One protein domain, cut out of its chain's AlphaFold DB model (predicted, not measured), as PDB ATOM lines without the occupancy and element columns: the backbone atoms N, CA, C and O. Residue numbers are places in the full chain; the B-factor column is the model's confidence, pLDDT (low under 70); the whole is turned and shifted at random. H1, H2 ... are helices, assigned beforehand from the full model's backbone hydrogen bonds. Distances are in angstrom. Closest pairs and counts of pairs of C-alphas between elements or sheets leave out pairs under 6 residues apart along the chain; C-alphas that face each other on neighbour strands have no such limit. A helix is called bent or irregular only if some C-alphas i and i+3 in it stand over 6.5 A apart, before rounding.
ATOM      1  N   ARG A 702     -33.797   7.073 -19.412       82.00
ATOM      2  CA  ARG A 702     -33.458   7.080 -17.976       82.00
ATOM      3  C   ARG A 702     -34.681   7.151 -17.052       82.00
ATOM      4  O   ARG A 702     -34.673   6.564 -15.973       82.00
ATOM      5  N   ARG A 703     -35.737   7.861 -17.459       82.56
ATOM      6  CA  ARG A 703     -36.970   7.985 -16.668       82.56
ATOM      7  C   ARG A 703     -37.833   6.726 -16.765       82.56
ATOM      8  O   ARG A 703     -38.395   6.322 -15.751       82.56
ATOM      9  N   LEU A 704     -37.894   6.095 -17.940       86.31
ATOM     10  CA  LEU A 704     -38.542   4.792 -18.108       86.31
ATOM     11  C   LEU A 704     -37.812   3.712 -17.297       86.31
ATOM     12  O   LEU A 704     -38.462   2.959 -16.578       86.31
ATOM     13  N   LEU A 705     -36.475   3.696 -17.325       85.31
ATOM     14  CA  LEU A 705     -35.659   2.782 -16.523       85.31
ATOM     15  C   LEU A 705     -36.010   2.865 -15.032       85.31
ATOM     16  O   LEU A 705     -36.299   1.844 -14.420       85.31
ATOM     17  N   GLY A 706     -36.083   4.076 -14.468       83.00
ATOM     18  CA  GLY A 706     -36.446   4.257 -13.060       83.00
ATOM     19  C   GLY A 706     -37.866   3.787 -12.711       83.00
ATOM     20  O   GLY A 706     -38.130   3.467 -11.556       83.00
ATOM     21  N   ILE A 707     -38.792   3.729 -13.677       86.38
ATOM     22  CA  ILE A 707     -40.113   3.107 -13.487       86.38
ATOM     23  C   ILE A 707     -39.963   1.582 -13.482       86.38
ATOM     24  O   ILE A 707     -40.431   0.922 -12.556       86.38
ATOM     25  N   LEU A 708     -39.273   1.026 -14.480       88.00
ATOM     26  CA  LEU A 708     -39.099  -0.418 -14.637       88.00
ATOM     27  C   LEU A 708     -38.310  -1.048 -13.480       88.00
ATOM     28  O   LEU A 708     -38.709  -2.099 -12.994       88.00
ATOM     29  N   GLU A 709     -37.245  -0.409 -12.988       84.25
ATOM     30  CA  GLU A 709     -36.461  -0.891 -11.840       84.25
ATOM     31  C   GLU A 709     -37.308  -0.974 -10.563       84.25
ATOM     32  O   GLU A 709     -37.256  -1.979  -9.853       84.25
ATOM     33  N   ARG A 710     -38.152   0.038 -10.300       83.69
ATOM     34  CA  ARG A 710     -39.082   0.013  -9.157       83.69
ATOM     35  C   ARG A 710     -40.063  -1.151  -9.262       83.69
ATOM     36  O   ARG A 710     -40.241  -1.898  -8.301       83.69
ATOM     37  N   TRP A 711     -40.675  -1.325 -10.430       85.00
ATOM     38  CA  TRP A 711     -41.680  -2.366 -10.646       85.00
ATOM     39  C   TRP A 711     -41.084  -3.775 -10.735       85.00
ATOM     40  O   TRP A 711     -41.728  -4.722 -10.297       85.00
ATOM     41  N   LYS A 712     -39.832  -3.924 -11.186       82.25
ATOM     42  CA  LYS A 712     -39.088  -5.194 -11.145       82.25
ATOM     43  C   LYS A 712     -38.918  -5.709  -9.714       82.25
ATOM     44  O   LYS A 712     -38.994  -6.916  -9.501       82.25
ATOM     45  N   ILE A 713     -38.698  -4.809  -8.751       77.31
ATOM     46  CA  ILE A 713     -38.575  -5.145  -7.323       77.31
ATOM     47  C   ILE A 713     -39.951  -5.418  -6.703       77.31
ATOM     48  O   ILE A 713     -40.085  -6.353  -5.917       77.31
ATOM     49  N   TYR A 714     -40.956  -4.606  -7.043       77.25
ATOM     50  CA  TYR A 714     -42.272  -4.648  -6.403       77.25
ATOM     51  C   TYR A 714     -43.180  -5.779  -6.914       77.25
ATOM     52  O   TYR A 714     -43.656  -6.588  -6.123       77.25
ATOM     53  N   ASP A 715     -43.410  -5.851  -8.229       78.81
ATOM     54  CA  ASP A 715     -44.210  -6.897  -8.877       78.81
ATOM     55  C   ASP A 715     -43.786  -7.066 -10.346       78.81
ATOM     56  O   ASP A 715     -44.344  -6.463 -11.267       78.81
ATOM     57  N   SER A 716     -42.784  -7.921 -10.572       79.75
ATOM     58  CA  SER A 716     -42.242  -8.191 -11.913       79.75
ATOM     59  C   SER A 716     -43.279  -8.703 -12.927       79.75
ATOM     60  O   SER A 716     -43.086  -8.501 -14.125       79.75
ATOM     61  N   LYS A 717     -44.410  -9.282 -12.488       83.12
ATOM     62  CA  LYS A 717     -45.482  -9.727 -13.398       83.12
ATOM     63  C   LYS A 717     -46.170  -8.562 -14.101       83.12
ATOM     64  O   LYS A 717     -46.661  -8.726 -15.214       83.12
ATOM     65  N   GLN A 718     -46.177  -7.372 -13.497       84.25
ATOM     66  CA  GLN A 718     -46.727  -6.181 -14.146       84.25
ATOM     67  C   GLN A 718     -45.961  -5.821 -15.418       84.25
ATOM     68  O   GLN A 718     -46.572  -5.343 -16.373       84.25
ATOM     69  N   ILE A 719     -44.646  -6.067 -15.450       85.25
ATOM     70  CA  ILE A 719     -43.807  -5.813 -16.629       85.25
ATOM     71  C   ILE A 719     -44.238  -6.726 -17.778       85.25
ATOM     72  O   ILE A 719     -44.396  -6.250 -18.898       85.25
ATOM     73  N   GLU A 720     -44.496  -8.003 -17.492       83.69
ATOM     74  CA  GLU A 720     -44.989  -8.971 -18.477       83.69
ATOM     75  C   GLU A 720     -46.385  -8.590 -19.003       83.69
ATOM     76  O   GLU A 720     -46.613  -8.594 -20.212       83.69
ATOM     77  N   ILE A 721     -47.299  -8.170 -18.118       86.06
ATOM     78  CA  ILE A 721     -48.660  -7.731 -18.487       86.06
ATOM     79  C   ILE A 721     -48.631  -6.495 -19.400       86.06
ATOM     80  O   ILE A 721     -49.418  -6.401 -20.339       86.06
ATOM     81  N   ASN A 722     -47.722  -5.549 -19.146       87.56
ATOM     82  CA  ASN A 722     -47.634  -4.273 -19.869       87.56
ATOM     83  C   ASN A 722     -46.564  -4.272 -20.977       87.56
ATOM     84  O   ASN A 722     -46.204  -3.211 -21.496       87.56
ATOM     85  N   LEU A 723     -46.043  -5.444 -21.344       86.00
ATOM     86  CA  LEU A 723     -44.855  -5.582 -22.179       86.00
ATOM     87  C   LEU A 723     -44.996  -4.901 -23.550       86.00
ATOM     88  O   LEU A 723     -44.087  -4.195 -23.979       86.00
ATOM     89  N   GLU A 724     -46.140  -5.052 -24.223       85.38
ATOM     90  CA  GLU A 724     -46.374  -4.436 -25.537       85.38
ATOM     91  C   GLU A 724     -46.296  -2.906 -25.488       85.38
ATOM     92  O   GLU A 724     -45.663  -2.288 -26.349       85.38
ATOM     93  N   LEU A 725     -46.891  -2.297 -24.458       86.88
ATOM     94  CA  LEU A 725     -46.872  -0.852 -24.260       86.88
ATOM     95  C   LEU A 725     -45.441  -0.362 -24.000       86.88
ATOM     96  O   LEU A 725     -45.015   0.636 -24.580       86.88
ATOM     97  N   ILE A 726     -44.680  -1.088 -23.177       88.25
ATOM     98  CA  ILE A 726     -43.284  -0.751 -22.872       88.25
ATOM     99  C   ILE A 726     -42.418  -0.842 -24.136       88.25
ATOM    100  O   ILE A 726     -41.633   0.064 -24.410       88.25
ATOM    101  N   ILE A 727     -42.589  -1.884 -24.952       85.06
ATOM    102  CA  ILE A 727     -41.834  -2.056 -26.202       85.06
ATOM    103  C   ILE A 727     -42.152  -0.943 -27.195       85.06
ATOM    104  O   ILE A 727     -41.238  -0.413 -27.821       85.06
ATOM    105  N   GLN A 728     -43.419  -0.540 -27.324       85.06
ATOM    106  CA  GLN A 728     -43.780   0.608 -28.157       85.06
ATOM    107  C   GLN A 728     -43.095   1.895 -27.685       85.06
ATOM    108  O   GLN A 728     -42.663   2.688 -28.517       85.06
ATOM    109  N   MET A 729     -42.960   2.110 -26.373       86.69
ATOM    110  CA  MET A 729     -42.211   3.260 -25.853       86.69
ATOM    111  C   MET A 729     -40.733   3.187 -26.216       86.69
ATOM    112  O   MET A 729     -40.185   4.180 -26.685       86.69
ATOM    113  N   VAL A 730     -40.111   2.020 -26.030       84.31
ATOM    114  CA  VAL A 730     -38.689   1.809 -26.329       84.31
ATOM    115  C   VAL A 730     -38.406   2.017 -27.817       84.31
ATOM    116  O   VAL A 730     -37.505   2.774 -28.153       84.31
ATOM    117  N   LEU A 731     -39.219   1.440 -28.710       82.31
ATOM    118  CA  LEU A 731     -39.075   1.588 -30.167       82.31
ATOM    119  C   LEU A 731     -39.296   3.024 -30.674       82.31
ATOM    120  O   LEU A 731     -38.926   3.330 -31.805       82.31
ATOM    121  N   ASN A 732     -39.903   3.894 -29.861       81.81
ATOM    122  CA  ASN A 732     -40.120   5.307 -30.177       81.81
ATOM    123  C   ASN A 732     -39.008   6.226 -29.641       81.81
ATOM    124  O   ASN A 732     -39.073   7.441 -29.857       81.81
ATOM    125  N   PHE A 733     -38.014   5.697 -28.919       79.38
ATOM    126  CA  PHE A 733     -36.845   6.487 -28.547       79.38
ATOM    127  C   PHE A 733     -35.997   6.811 -29.776       79.38
ATOM    128  O   PHE A 733     -35.894   6.018 -30.705       79.38
ATOM    129  N   LYS A 734     -35.389   7.999 -29.763       71.62
ATOM    130  CA  LYS A 734     -34.356   8.357 -30.737       71.62
ATOM    131  C   LYS A 734     -33.052   7.642 -30.378       71.62
ATOM    132  O   LYS A 734     -32.775   7.463 -29.191       71.62
ATOM    133  N   ASP A 735     -32.269   7.294 -31.394       68.62
ATOM    134  CA  ASP A 735     -30.918   6.732 -31.275       68.62
ATOM    135  C   ASP A 735     -30.852   5.408 -30.487       68.62
ATOM    136  O   ASP A 735     -30.025   5.236 -29.583       68.62
ATOM    137  N   LEU A 736     -31.705   4.433 -30.835       72.38
ATOM    138  CA  LEU A 736     -31.672   3.090 -30.229       72.38
ATOM    139  C   LEU A 736     -30.336   2.359 -30.448       72.38
ATOM    140  O   LEU A 736     -30.005   1.462 -29.674       72.38
ATOM    141  N   SER A 737     -29.561   2.762 -31.457       63.72
ATOM    142  CA  SER A 737     -28.244   2.213 -31.802       63.72
ATOM    143  C   SER A 737     -27.100   2.640 -30.862       63.72
ATOM    144  O   SER A 737     -26.022   2.044 -30.913       63.72
ATOM    145  N   ASN A 738     -27.303   3.637 -29.986       65.94
ATOM    146  CA  ASN A 738     -26.294   4.117 -29.030       65.94
ATOM    147  C   ASN A 738     -26.771   3.981 -27.574       65.94
ATOM    148  O   ASN A 738     -27.146   4.941 -26.894       65.94
ATOM    149  N   TRP A 739     -26.806   2.747 -27.080       68.38
ATOM    150  CA  TRP A 739     -27.657   2.411 -25.941       68.38
ATOM    151  C   TRP A 739     -26.973   2.380 -24.560       68.38
ATOM    152  O   TRP A 739     -27.650   2.316 -23.529       68.38
ATOM    153  N   ARG A 740     -25.633   2.479 -24.527       57.84
ATOM    154  CA  ARG A 740     -24.809   2.357 -23.307       57.84
ATOM    155  C   ARG A 740     -24.826   3.659 -22.510       57.84
ATOM    156  O   ARG A 740     -24.891   3.649 -21.286       57.84
ATOM    157  N   TYR A 741     -24.851   4.784 -23.223       58.38
ATOM    158  CA  TYR A 741     -24.855   6.130 -22.646       58.38
ATOM    159  C   TYR A 741     -26.264   6.698 -22.433       58.38
ATOM    160  O   TYR A 741     -26.443   7.640 -21.662       58.38
ATOM    161  N   THR A 742     -27.279   6.119 -23.080       62.78
ATOM    162  CA  THR A 742     -28.670   6.598 -23.026       62.78
ATOM    163  C   THR A 742     -29.510   5.913 -21.941       62.78
ATOM    164  O   THR A 742     -30.580   6.415 -21.600       62.78
ATOM    165  N   GLY A 743     -29.018   4.818 -21.340       63.94
ATOM    166  CA  GLY A 743     -29.722   4.026 -20.317       63.94
ATOM    167  C   GLY A 743     -30.602   2.903 -20.881       63.94
ATOM    168  O   GLY A 743     -31.262   2.199 -20.120       63.94
ATOM    169  N   ASN A 744     -30.595   2.722 -22.203       75.12
ATOM    170  CA  ASN A 744     -31.336   1.678 -22.908       75.12
ATOM    171  C   ASN A 744     -30.804   0.262 -22.597       75.12
ATOM    172  O   ASN A 744     -31.604  -0.666 -22.535       75.12
ATOM    173  N   SER A 745     -29.504   0.088 -22.323       77.56
ATOM    174  CA  SER A 745     -28.913  -1.226 -21.996       77.56
ATOM    175  C   SER A 745     -29.594  -1.914 -20.801       77.56
ATOM    176  O   SER A 745     -30.041  -3.053 -20.914       77.56
ATOM    177  N   ARG A 746     -29.773  -1.196 -19.685       79.44
ATOM    178  CA  ARG A 746     -30.484  -1.691 -18.491       79.44
ATOM    179  C   ARG A 746     -31.977  -1.911 -18.725       79.44
ATOM    180  O   ARG A 746     -32.567  -2.796 -18.118       79.44
ATOM    181  N   ILE A 747     -32.607  -1.126 -19.603       85.56
ATOM    182  CA  ILE A 747     -34.001  -1.375 -19.996       85.56
ATOM    183  C   ILE A 747     -34.086  -2.722 -20.722       85.56
ATOM    184  O   ILE A 747     -34.915  -3.552 -20.363       85.56
ATOM    185  N   PHE A 748     -33.204  -2.979 -21.690       85.12
ATOM    186  CA  PHE A 748     -33.174  -4.253 -22.408       85.12
ATOM    187  C   PHE A 748     -32.819  -5.438 -21.507       85.12
ATOM    188  O   PHE A 748     -33.467  -6.474 -21.625       85.12
ATOM    189  N   GLU A 749     -31.897  -5.281 -20.556       85.62
ATOM    190  CA  GLU A 749     -31.610  -6.294 -19.530       85.62
ATOM    191  C   GLU A 749     -32.881  -6.708 -18.757       85.62
ATOM    192  O   GLU A 749     -33.089  -7.886 -18.466       85.62
ATOM    193  N   ILE A 750     -33.762  -5.748 -18.441       86.12
ATOM    194  CA  ILE A 750     -35.041  -6.010 -17.765       86.12
ATOM    195  C   ILE A 750     -36.056  -6.663 -18.708       86.12
ATOM    196  O   ILE A 750     -36.787  -7.551 -18.276       86.12
ATOM    197  N   LEU A 751     -36.138  -6.216 -19.963       86.56
ATOM    198  CA  LEU A 751     -37.215  -6.601 -20.880       86.56
ATOM    199  C   LEU A 751     -36.962  -7.911 -21.621       86.56
ATOM    200  O   LEU A 751     -37.898  -8.691 -21.780       86.56
ATOM    201  N   ILE A 752     -35.729  -8.161 -22.070       85.75
ATOM    202  CA  ILE A 752     -35.362  -9.316 -22.906       85.75
ATOM    203  C   ILE A 752     -35.848 -10.666 -22.351       85.75
ATOM    204  O   ILE A 752     -36.354 -11.457 -23.153       85.75
ATOM    205  N   PRO A 753     -35.799 -10.931 -21.027       81.75
ATOM    206  CA  PRO A 753     -36.337 -12.163 -20.446       81.75
ATOM    207  C   PRO A 753     -37.835 -12.409 -20.691       81.75
ATOM    208  O   PRO A 753     -38.275 -13.549 -20.579       81.75
ATOM    209  N   PHE A 754     -38.615 -11.368 -21.000       82.00
ATOM    210  CA  PHE A 754     -40.062 -11.445 -21.234       82.00
ATOM    211  C   PHE A 754     -40.439 -11.425 -22.725       82.00
ATOM    212  O   PHE A 754     -41.603 -11.614 -23.076       82.00
ATOM    213  N   LEU A 755     -39.484 -11.154 -23.617       82.81
ATOM    214  CA  LEU A 755     -39.755 -10.990 -25.043       82.81
ATOM    215  C   LEU A 755     -39.996 -12.335 -25.739       82.81
ATOM    216  O   LEU A 755     -39.351 -13.340 -25.457       82.81
ATOM    217  N   LYS A 756     -40.910 -12.324 -26.714       82.06
ATOM    218  CA  LYS A 756     -41.076 -13.416 -27.681       82.06
ATOM    219  C   LYS A 756     -40.081 -13.266 -28.826       82.06
ATOM    220  O   LYS A 756     -39.640 -12.156 -29.124       82.06
ATOM    221  N   GLU A 757     -39.813 -14.373 -29.515       80.81
ATOM    222  CA  GLU A 757     -38.802 -14.433 -30.570       80.81
ATOM    223  C   GLU A 757     -39.026 -13.417 -31.699       80.81
ATOM    224  O   GLU A 757     -38.120 -12.656 -32.032       80.81
ATOM    225  N   ASP A 758     -40.259 -13.299 -32.195       81.88
ATOM    226  CA  ASP A 758     -40.628 -12.315 -33.225       81.88
ATOM    227  C   ASP A 758     -40.322 -10.865 -32.810       81.88
ATOM    228  O   ASP A 758     -39.997 -10.007 -33.637       81.88
ATOM    229  N   THR A 759     -40.402 -10.577 -31.509       82.06
ATOM    230  CA  THR A 759     -40.155  -9.242 -30.974       82.06
ATOM    231  C   THR A 759     -38.664  -8.934 -30.849       82.06
ATOM    232  O   THR A 759     -38.287  -7.773 -31.023       82.06
ATOM    233  N   TYR A 760     -37.805  -9.943 -30.637       84.31
ATOM    234  CA  TYR A 760     -36.345  -9.772 -30.702       84.31
ATOM    235  C   TYR A 760     -35.924  -9.245 -32.070       84.31
ATOM    236  O   TYR A 760     -35.227  -8.235 -32.169       84.31
ATOM    237  N   TRP A 761     -36.412  -9.894 -33.127       89.12
ATOM    238  CA  TRP A 761     -36.076  -9.545 -34.504       89.12
ATOM    239  C   TRP A 761     -36.622  -8.178 -34.902       89.12
ATOM    240  O   TRP A 761     -35.947  -7.420 -35.593       89.12
ATOM    241  N   LYS A 762     -37.806  -7.804 -34.401       86.25
ATOM    242  CA  LYS A 762     -38.354  -6.456 -34.600       86.25
ATOM    243  C   LYS A 762     -37.471  -5.368 -33.976       86.25
ATOM    244  O   LYS A 762     -37.265  -4.332 -34.601       86.25
ATOM    245  N   ILE A 763     -36.946  -5.600 -32.771       86.56
ATOM    246  CA  ILE A 763     -36.036  -4.658 -32.103       86.56
ATOM    247  C   ILE A 763     -34.709  -4.564 -32.864       86.56
ATOM    248  O   ILE A 763     -34.254  -3.459 -33.145       86.56
ATOM    249  N   LEU A 764     -34.121  -5.698 -33.260       88.19
ATOM    250  CA  LEU A 764     -32.866  -5.722 -34.019       88.19
ATOM    251  C   LEU A 764     -32.982  -5.013 -35.376       88.19
ATOM    252  O   LEU A 764     -32.089  -4.247 -35.735       88.19
ATOM    253  N   ARG A 765     -34.097  -5.195 -36.101       88.81
ATOM    254  CA  ARG A 765     -34.369  -4.444 -37.340       88.81
ATOM    255  C   ARG A 765     -34.437  -2.941 -37.092       88.81
ATOM    256  O   ARG A 765     -33.830  -2.188 -37.842       88.81
ATOM    257  N   LYS A 766     -35.091  -2.506 -36.011       84.62
ATOM    258  CA  LYS A 766     -35.159  -1.081 -35.668       84.62
ATOM    259  C   LYS A 766     -33.785  -0.498 -35.315       84.62
ATOM    260  O   LYS A 766     -33.477   0.610 -35.734       84.62
ATOM    261  N   ILE A 767     -32.944  -1.251 -34.599       82.81
ATOM    262  CA  ILE A 767     -31.553  -0.858 -34.310       82.81
ATOM    263  C   ILE A 767     -30.753  -0.689 -35.612       82.81
ATOM    264  O   ILE A 767     -30.004   0.278 -35.743       82.81
ATOM    265  N   TYR A 768     -30.922  -1.604 -36.573       84.94
ATOM    266  CA  TYR A 768     -30.294  -1.510 -37.894       84.94
ATOM    267  C   TYR A 768     -30.793  -0.296 -38.695       84.94
ATOM    268  O   TYR A 768     -29.976   0.441 -39.241       84.94
ATOM    269  N   GLU A 769     -32.108  -0.066 -38.745       83.56
ATOM    270  CA  GLU A 769     -32.717   1.083 -39.432       83.56
ATOM    271  C   GLU A 769     -32.211   2.413 -38.861       83.56
ATOM    272  O   GLU A 769     -31.747   3.261 -39.617       83.56
ATOM    273  N   ASP A 770     -32.224   2.568 -37.533       78.00
ATOM    274  CA  ASP A 770     -31.733   3.778 -36.864       78.00
ATOM    275  C   ASP A 770     -30.250   4.029 -37.166       78.00
ATOM    276  O   ASP A 770     -29.854   5.165 -37.413       78.00
ATOM    277  N   PHE A 771     -29.432   2.973 -37.178       77.19
ATOM    278  CA  PHE A 771     -28.019   3.071 -37.541       77.19
ATOM    279  C   PHE A 771     -27.814   3.485 -39.006       77.19
ATOM    280  O   PHE A 771     -26.919   4.273 -39.305       77.19
ATOM    281  N   TYR A 772     -28.639   2.969 -39.920       74.25
ATOM    282  CA  TYR A 772     -28.561   3.299 -41.342       74.25
ATOM    283  C   TYR A 772     -29.008   4.742 -41.629       74.25
ATOM    284  O   TYR A 772     -28.431   5.414 -42.484       74.25
ATOM    285  N   GLU A 773     -30.025   5.232 -40.916       70.44
ATOM    286  CA  GLU A 773     -30.555   6.592 -41.071       70.44
ATOM    287  C   GLU A 773     -29.686   7.661 -40.387       70.44
ATOM    288  O   GLU A 773     -29.643   8.804 -40.851       70.44
ATOM    289  N   SER A 774     -28.960   7.314 -39.316       64.81
ATOM    290  CA  SER A 774     -27.964   8.197 -38.708       64.81
ATOM    291  C   SER A 774     -26.750   8.308 -39.635       64.81
ATOM    292  O   SER A 774     -25.864   7.462 -39.621       64.81
ATOM    293  N   SER A 775     -26.689   9.352 -40.462       50.09
ATOM    294  CA  SER A 775     -25.628   9.613 -41.455       50.09
ATOM    295  C   SER A 775     -24.215   9.844 -40.876       50.09
ATOM    296  O   SER A 775     -23.357  10.426 -41.539       50.09
ATOM    297  N   GLU A 776     -23.961   9.446 -39.631       55.12
ATOM    298  CA  GLU A 776     -22.733   9.697 -38.890       55.12
ATOM    299  C   GLU A 776     -21.931   8.399 -38.708       55.12
ATOM    300  O   GLU A 776     -22.312   7.460 -38.016       55.12
ATOM    301  N   TYR A 777     -20.753   8.356 -39.328       50.31
ATOM    302  CA  TYR A 777     -19.851   7.197 -39.346       50.31
ATOM    303  C   TYR A 777     -19.199   6.877 -37.981       50.31
ATOM    304  O   TYR A 777     -18.511   5.867 -37.843       50.31
ATOM    305  N   SER A 778     -19.401   7.710 -36.953       52.44
ATOM    306  CA  SER A 778     -18.862   7.537 -35.592       52.44
ATOM    307  C   SER A 778     -19.567   6.440 -34.772       52.44
ATOM    308  O   SER A 778     -19.081   6.067 -33.704       52.44
ATOM    309  N   TYR A 779     -20.679   5.885 -35.267       58.81
ATOM    310  CA  TYR A 779     -21.588   5.011 -34.511       58.81
ATOM    311  C   TYR A 779     -21.216   3.518 -34.492       58.81
ATOM    312  O   TYR A 779     -21.793   2.754 -33.715       58.81
ATOM    313  N   TYR A 780     -20.241   3.067 -35.293       68.12
ATOM    314  CA  TYR A 780     -19.820   1.654 -35.280       68.12
ATOM    315  C   TYR A 780     -19.316   1.213 -33.897       68.12
ATOM    316  O   TYR A 780     -19.546   0.068 -33.499       68.12
ATOM    317  N   GLY A 781     -18.688   2.130 -33.145       65.56
ATOM    318  CA  GLY A 781     -18.247   1.950 -31.758       65.56
ATOM    319  C   GLY A 781     -19.356   1.433 -30.847       65.56
ATOM    320  O   GLY A 781     -19.264   0.343 -30.286       65.56
ATOM    321  N   SER A 782     -20.431   2.213 -30.742       73.88
ATOM    322  CA  SER A 782     -21.565   1.903 -29.874       73.88
ATOM    323  C   SER A 782     -22.393   0.726 -30.382       73.88
ATOM    324  O   SER A 782     -22.906  -0.038 -29.566       73.88
ATOM    325  N   LEU A 783     -22.504   0.537 -31.701       82.75
ATOM    326  CA  LEU A 783     -23.308  -0.537 -32.287       82.75
ATOM    327  C   LEU A 783     -22.774  -1.934 -31.933       82.75
ATOM    328  O   LEU A 783     -23.557  -2.813 -31.582       82.75
ATOM    329  N   GLY A 784     -21.454  -2.143 -31.998       86.50
ATOM    330  CA  GLY A 784     -20.842  -3.443 -31.697       86.50
ATOM    331  C   GLY A 784     -21.069  -3.889 -30.250       86.50
ATOM    332  O   GLY A 784     -21.519  -5.010 -30.018       86.50
ATOM    333  N   ASP A 785     -20.824  -2.993 -29.289       83.75
ATOM    334  CA  ASP A 785     -21.131  -3.226 -27.869       83.75
ATOM    335  C   ASP A 785     -22.625  -3.479 -27.654       83.75
ATOM    336  O   ASP A 785     -23.009  -4.293 -26.815       83.75
ATOM    337  N   SER A 786     -23.466  -2.810 -28.448       85.06
ATOM    338  CA  SER A 786     -24.906  -2.970 -28.345       85.06
ATOM    339  C   SER A 786     -25.384  -4.343 -28.782       85.06
ATOM    340  O   SER A 786     -26.054  -5.066 -28.053       85.06
ATOM    341  N   LEU A 787     -24.983  -4.776 -29.964       89.25
ATOM    342  CA  LEU A 787     -25.374  -6.094 -30.447       89.25
ATOM    343  C   LEU A 787     -24.844  -7.218 -29.537       89.25
ATOM    344  O   LEU A 787     -25.549  -8.203 -29.318       89.25
ATOM    345  N   ASP A 788     -23.650  -7.052 -28.964       91.19
ATOM    346  CA  ASP A 788     -23.048  -7.982 -28.002       91.19
ATOM    347  C   ASP A 788     -23.880  -8.111 -26.710       91.19
ATOM    348  O   ASP A 788     -24.321  -9.208 -26.361       91.19
ATOM    349  N   GLU A 789     -24.197  -6.990 -26.053       88.94
ATOM    350  CA  GLU A 789     -25.059  -6.956 -24.862       88.94
ATOM    351  C   GLU A 789     -26.474  -7.505 -25.161       88.94
ATOM    352  O   GLU A 789     -27.024  -8.260 -24.356       88.94
ATOM    353  N   PHE A 790     -27.050  -7.221 -26.341       89.12
ATOM    354  CA  PHE A 790     -28.336  -7.807 -26.757       89.12
ATOM    355  C   PHE A 790     -28.273  -9.337 -26.781       89.12
ATOM    356  O   PHE A 790     -29.169 -10.024 -26.276       89.12
ATOM    357  N   CYS A 791     -27.213  -9.872 -27.392       91.75
ATOM    358  CA  CYS A 791     -27.000 -11.306 -27.531       91.75
ATOM    359  C   CYS A 791     -26.753 -11.969 -26.174       91.75
ATOM    360  O   CYS A 791     -27.280 -13.061 -25.942       91.75
ATOM    361  N   LEU A 792     -26.020 -11.305 -25.274       92.25
ATOM    362  CA  LEU A 792     -25.808 -11.745 -23.894       92.25
ATOM    363  C   LEU A 792     -27.144 -11.910 -23.169       92.25
ATOM    364  O   LEU A 792     -27.487 -13.015 -22.749       92.25
ATOM    365  N   TYR A 793     -27.941 -10.843 -23.095       89.75
ATOM    366  CA  TYR A 793     -29.217 -10.870 -22.379       89.75
ATOM    367  C   TYR A 793     -30.191 -11.888 -22.978       89.75
ATOM    368  O   TYR A 793     -30.884 -12.588 -22.242       89.75
ATOM    369  N   SER A 794     -30.201 -12.031 -24.306       88.31
ATOM    370  CA  SER A 794     -31.043 -13.015 -25.004       88.31
ATOM    371  C   SER A 794     -30.587 -14.460 -24.761       88.31
ATOM    372  O   SER A 794     -31.341 -15.406 -24.989       88.31
ATOM    373  N   SER A 795     -29.356 -14.644 -24.282       89.94
ATOM    374  CA  SER A 795     -28.769 -15.942 -23.951       89.94
ATOM    375  C   SER A 795     -28.864 -16.289 -22.464       89.94
ATOM    376  O   SER A 795     -28.644 -17.449 -22.132       89.94
ATOM    377  N   ASN A 796     -29.241 -15.358 -21.574       81.94
ATOM    378  CA  ASN A 796     -29.181 -15.510 -20.107       81.94
ATOM    379  C   ASN A 796     -29.912 -16.737 -19.523       81.94
ATOM    380  O   ASN A 796     -29.644 -17.117 -18.388       81.94
ATOM    381  N   GLN A 797     -30.822 -17.371 -20.269       77.94
ATOM    382  CA  GLN A 797     -31.527 -18.591 -19.844       77.94
ATOM    383  C   GLN A 797     -30.999 -19.879 -20.498       77.94
ATOM    384  O   GLN A 797     -31.528 -20.963 -20.257       77.94
ATOM    385  N   ASN A 798     -29.971 -19.792 -21.344       88.44
ATOM    386  CA  ASN A 798     -29.434 -20.914 -22.102       88.44
ATOM    387  C   ASN A 798     -27.914 -21.014 -21.926       88.44
ATOM    388  O   ASN A 798     -27.141 -20.287 -22.554       88.44
ATOM    389  N   LYS A 799     -27.496 -21.981 -21.103       92.31
ATOM    390  CA  LYS A 799     -26.090 -22.276 -20.801       92.31
ATOM    391  C   LYS A 799     -25.227 -22.462 -22.056       92.31
ATOM    392  O   LYS A 799     -24.130 -21.916 -22.113       92.31
ATOM    393  N   GLU A 800     -25.701 -23.210 -23.052       93.12
ATOM    394  CA  GLU A 800     -24.920 -23.488 -24.269       93.12
ATOM    395  C   GLU A 800     -24.707 -22.217 -25.100       93.12
ATOM    396  O   GLU A 800     -23.601 -21.968 -25.583       93.12
ATOM    397  N   LYS A 801     -25.729 -21.353 -25.199       92.31
ATOM    398  CA  LYS A 801     -25.601 -20.049 -25.868       92.31
ATOM    399  C   LYS A 801     -24.652 -19.109 -25.122       92.31
ATOM    400  O   LYS A 801     -23.833 -18.461 -25.770       92.31
ATOM    401  N   LEU A 802     -24.715 -19.071 -23.785       94.94
ATOM    402  CA  LEU A 802     -23.777 -18.306 -22.950       94.94
ATOM    403  C   LEU A 802     -22.335 -18.770 -23.149       94.94
ATOM    404  O   LEU A 802     -21.451 -17.945 -23.371       94.94
ATOM    405  N   LYS A 803     -22.104 -20.088 -23.135       95.19
ATOM    406  CA  LYS A 803     -20.776 -20.664 -23.359       95.19
ATOM    407  C   LYS A 803     -20.259 -20.360 -24.767       95.19
ATOM    408  O   LYS A 803     -19.139 -19.879 -24.908       95.19
ATOM    409  N   SER A 804     -21.081 -20.560 -25.797       94.75
ATOM    410  CA  SER A 804     -20.735 -20.246 -27.193       94.75
ATOM    411  C   SER A 804     -20.435 -18.750 -27.403       94.75
ATOM    412  O   SER A 804     -19.451 -18.389 -28.054       94.75
ATOM    413  N   GLY A 805     -21.235 -17.857 -26.806       94.94
ATOM    414  CA  GLY A 805     -20.988 -16.412 -26.800       94.94
ATOM    415  C   GLY A 805     -19.655 -16.049 -26.148       94.94
ATOM    416  O   GLY A 805     -18.802 -15.451 -26.804       94.94
ATOM    417  N   LEU A 806     -19.425 -16.512 -24.915       96.19
ATOM    418  CA  LEU A 806     -18.173 -16.304 -24.182       96.19
ATOM    419  C   LEU A 806     -16.950 -16.791 -24.969       96.19
ATOM    420  O   LEU A 806     -15.950 -16.081 -25.063       96.19
ATOM    421  N   GLN A 807     -17.025 -17.986 -25.559       94.56
ATOM    422  CA  GLN A 807     -15.921 -18.573 -26.318       94.56
ATOM    423  C   GLN A 807     -15.580 -17.770 -27.574       94.56
ATOM    424  O   GLN A 807     -14.395 -17.555 -27.835       94.56
ATOM    425  N   ARG A 808     -16.584 -17.268 -28.309       94.44
ATOM    426  CA  ARG A 808     -16.362 -16.347 -29.439       94.44
ATOM    427  C   ARG A 808     -15.648 -15.080 -28.986       94.44
ATOM    428  O   ARG A 808     -14.642 -14.698 -29.579       94.44
ATOM    429  N   THR A 809     -16.108 -14.464 -27.901       93.81
ATOM    430  CA  THR A 809     -15.519 -13.213 -27.412       93.81
ATOM    431  C   THR A 809     -14.100 -13.428 -26.873       93.81
ATOM    432  O   THR A 809     -13.207 -12.627 -27.156       93.81
ATOM    433  N   LEU A 810     -13.840 -14.542 -26.179       93.88
ATOM    434  CA  LEU A 810     -12.494 -14.949 -25.755       93.88
ATOM    435  C   LEU A 810     -11.569 -15.221 -26.943       93.88
ATOM    436  O   LEU A 810     -10.384 -14.890 -26.880       93.88
ATOM    437  N   GLN A 811     -12.069 -15.849 -28.007       91.94
ATOM    438  CA  GLN A 811     -11.285 -16.101 -29.213       91.94
ATOM    439  C   GLN A 811     -10.842 -14.784 -29.855       91.94
ATOM    440  O   GLN A 811      -9.649 -14.602 -30.073       91.94
ATOM    441  N   VAL A 812     -11.771 -13.847 -30.051       91.38
ATOM    442  CA  VAL A 812     -11.498 -12.528 -30.644       91.38
ATOM    443  C   VAL A 812     -10.399 -11.785 -29.877       91.38
ATOM    444  O   VAL A 812      -9.426 -11.334 -30.471       91.38
ATOM    445  N   HIS A 813     -10.474 -11.729 -28.545       92.25
ATOM    446  CA  HIS A 813      -9.438 -11.053 -27.751       92.25
ATOM    447  C   HIS A 813      -8.096 -11.805 -27.751       92.25
ATOM    448  O   HIS A 813      -7.040 -11.179 -27.668       92.25
ATOM    449  N   ASN A 814      -8.104 -13.139 -27.868       90.00
ATOM    450  CA  ASN A 814      -6.870 -13.905 -28.062       90.00
ATOM    451  C   ASN A 814      -6.226 -13.610 -29.426       90.00
ATOM    452  O   ASN A 814      -5.000 -13.532 -29.503       90.00
ATOM    453  N   GLU A 815      -7.024 -13.429 -30.478       90.00
ATOM    454  CA  GLU A 815      -6.545 -13.018 -31.803       90.00
ATOM    455  C   GLU A 815      -5.982 -11.589 -31.767       90.00
ATOM    456  O   GLU A 815      -4.932 -11.331 -32.351       90.00
ATOM    457  N   TRP A 816      -6.593 -10.676 -31.008       89.75
ATOM    458  CA  TRP A 816      -6.058  -9.321 -30.810       89.75
ATOM    459  C   TRP A 816      -4.721  -9.327 -30.056       89.75
ATOM    460  O   TRP A 816      -3.819  -8.553 -30.367       89.75
ATOM    461  N   LEU A 817      -4.563 -10.216 -29.070       86.44
ATOM    462  CA  LEU A 817      -3.326 -10.320 -28.295       86.44
ATOM    463  C   LEU A 817      -2.163 -10.898 -29.120       86.44
ATOM    464  O   LEU A 817      -1.038 -10.400 -29.043       86.44
ATOM    465  N   ASN A 818      -2.428 -11.965 -29.878       82.69
ATOM    466  CA  ASN A 818      -1.393 -12.763 -30.548       82.69
ATOM    467  C   ASN A 818      -1.258 -12.470 -32.051       82.69
ATOM    468  O   ASN A 818      -0.396 -13.054 -32.706       82.69
ATOM    469  N   GLY A 819      -2.102 -11.592 -32.592       81.25
ATOM    470  CA  GLY A 819      -2.245 -11.372 -34.025       81.25
ATOM    471  C   GLY A 819      -3.097 -12.444 -34.709       81.25
ATOM    472  O   GLY A 819      -3.171 -13.603 -34.297       81.25
ATOM    473  N   PHE A 820      -3.732 -12.052 -35.809       75.31
ATOM    474  CA  PHE A 820      -4.556 -12.925 -36.640       75.31
ATOM    475  C   PHE A 820      -3.637 -13.727 -37.568       75.31
ATOM    476  O   PHE A 820      -3.339 -13.292 -38.673       75.31
ATOM    477  N   SER A 821      -3.123 -14.870 -37.119       58.12
ATOM    478  CA  SER A 821      -2.384 -15.797 -37.987       58.12
ATOM    479  C   SER A 821      -3.190 -17.078 -38.188       58.12
ATOM    480  O   SER A 821      -3.872 -17.533 -37.273       58.12
ATOM    481  N   SER A 822      -3.117 -17.658 -39.386       40.16
ATOM    482  CA  SER A 822      -3.823 -18.892 -39.763       40.16
ATOM    483  C   SER A 822      -3.311 -20.154 -39.049       40.16
ATOM    484  O   SER A 822      -3.838 -21.235 -39.285       40.16
ATOM    485  N   GLU A 823      -2.311 -20.034 -38.173       38.19
ATOM    486  CA  GLU A 823      -1.695 -21.138 -37.436       38.19
ATOM    487  C   GLU A 823      -1.335 -20.686 -36.009       38.19
ATOM    488  O   GLU A 823      -0.177 -20.437 -35.686       38.19
TER     489      GLU A 823
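This is residues 702 to 823 of the 837 residues of an uncharacterized protein of Leptospira noguchii serovar Autumnalis str. ZUN142 (UniProt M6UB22). Look for a loosely packed bundle of helices in which H5 runs through the middle, with H1, H3, H6 and H7 round it, and from the end of H7 the helix H8 leaves as an arm. H7 and H8 make a V-shaped helical hairpin, and residues 813 to 819 stick out free. The printed part has 122 residues with eight named helices, H1 to H8 in order, and no named strand; its class is all helix. It is only just compact, close to loose, with a radius of gyration of the C-alphas of 16.3 A, and spans 53 by 38 by 25 A.

Start with H1, residues 702 to 714, whose residues 708 to 712 alone touch H2, residues 717 to 721; the closest C-alphas, of Trp 711 and Ile 719, are 7.2 A apart. H2 meets H3, residues 723 to 731, only through their link. Next find H4, residues 739 to 742, and H5, residues 744 to 754. H1 and H5 touch at a steep tilt of 39 degrees, the same way, closest at the C-alphas of Leu 705 and Ile 747, 5.7 A. H6, residues 757 to 773, is close to H3 but not clearly touching it, with the C-alphas of Leu 731 and Ile 763 closest at 7.2 A. H7, residues 777 to 795, is the hub, touching H4, H5 and H8, residues 799 to 818. With residues 786 to 794 alone it touches H5 at a shallow tilt of 29 degrees, closest at Glu 749 and Tyr 793, whose C-alphas are 5.9 A apart. H4 and H7 are closest at the C-alphas of Trp 739 and Ser 786, 6.5 A. The hairpin H7 and H8 runs opposite ways at 37 degrees, only just steep, with the C-alphas of Ser 795 and Lys 801 closest at 5.5 A. H6 and H8 are apart. Every O i to N i+4 pair is within hydrogen-bond range in H2, H3, H6 and H8, against 8 of 9 in H1, 5 of 7 in H5 and 12 of 15 in H7; H4 is too short for such a pair, and its one O i to N i+3 pair is not within range.

Find C-alpha 702 at (-33.458, 7.080, -17.976); from there H1 runs 18.7 A. H3 measures 12.2 A, H5 15.8 A and H6 24.9 A, while H2 and H4 are short. H7 covers 29.2 A and ends at C-alpha 795, (-28.769, -15.942, -23.951). H8 covers 28.2 A to C-alpha 818 at (-1.393, -12.763, -30.548). H5 and H7 are only just irregular: C-alphas 750 and 753 are 6.8 A apart, and C-alphas 777 and 780 are 6.9 A apart.

The C-alphas farthest apart, of Tyr 714 and Glu 823, are 53.7 A apart. The printed part has no cut; H3 to H4 is a short link and the other links are tight. Mean pLDDT of the printed part is 81.1, with values under 70 at residue 735 and residues 737 to 743, 774 to 781 and 821 to 823.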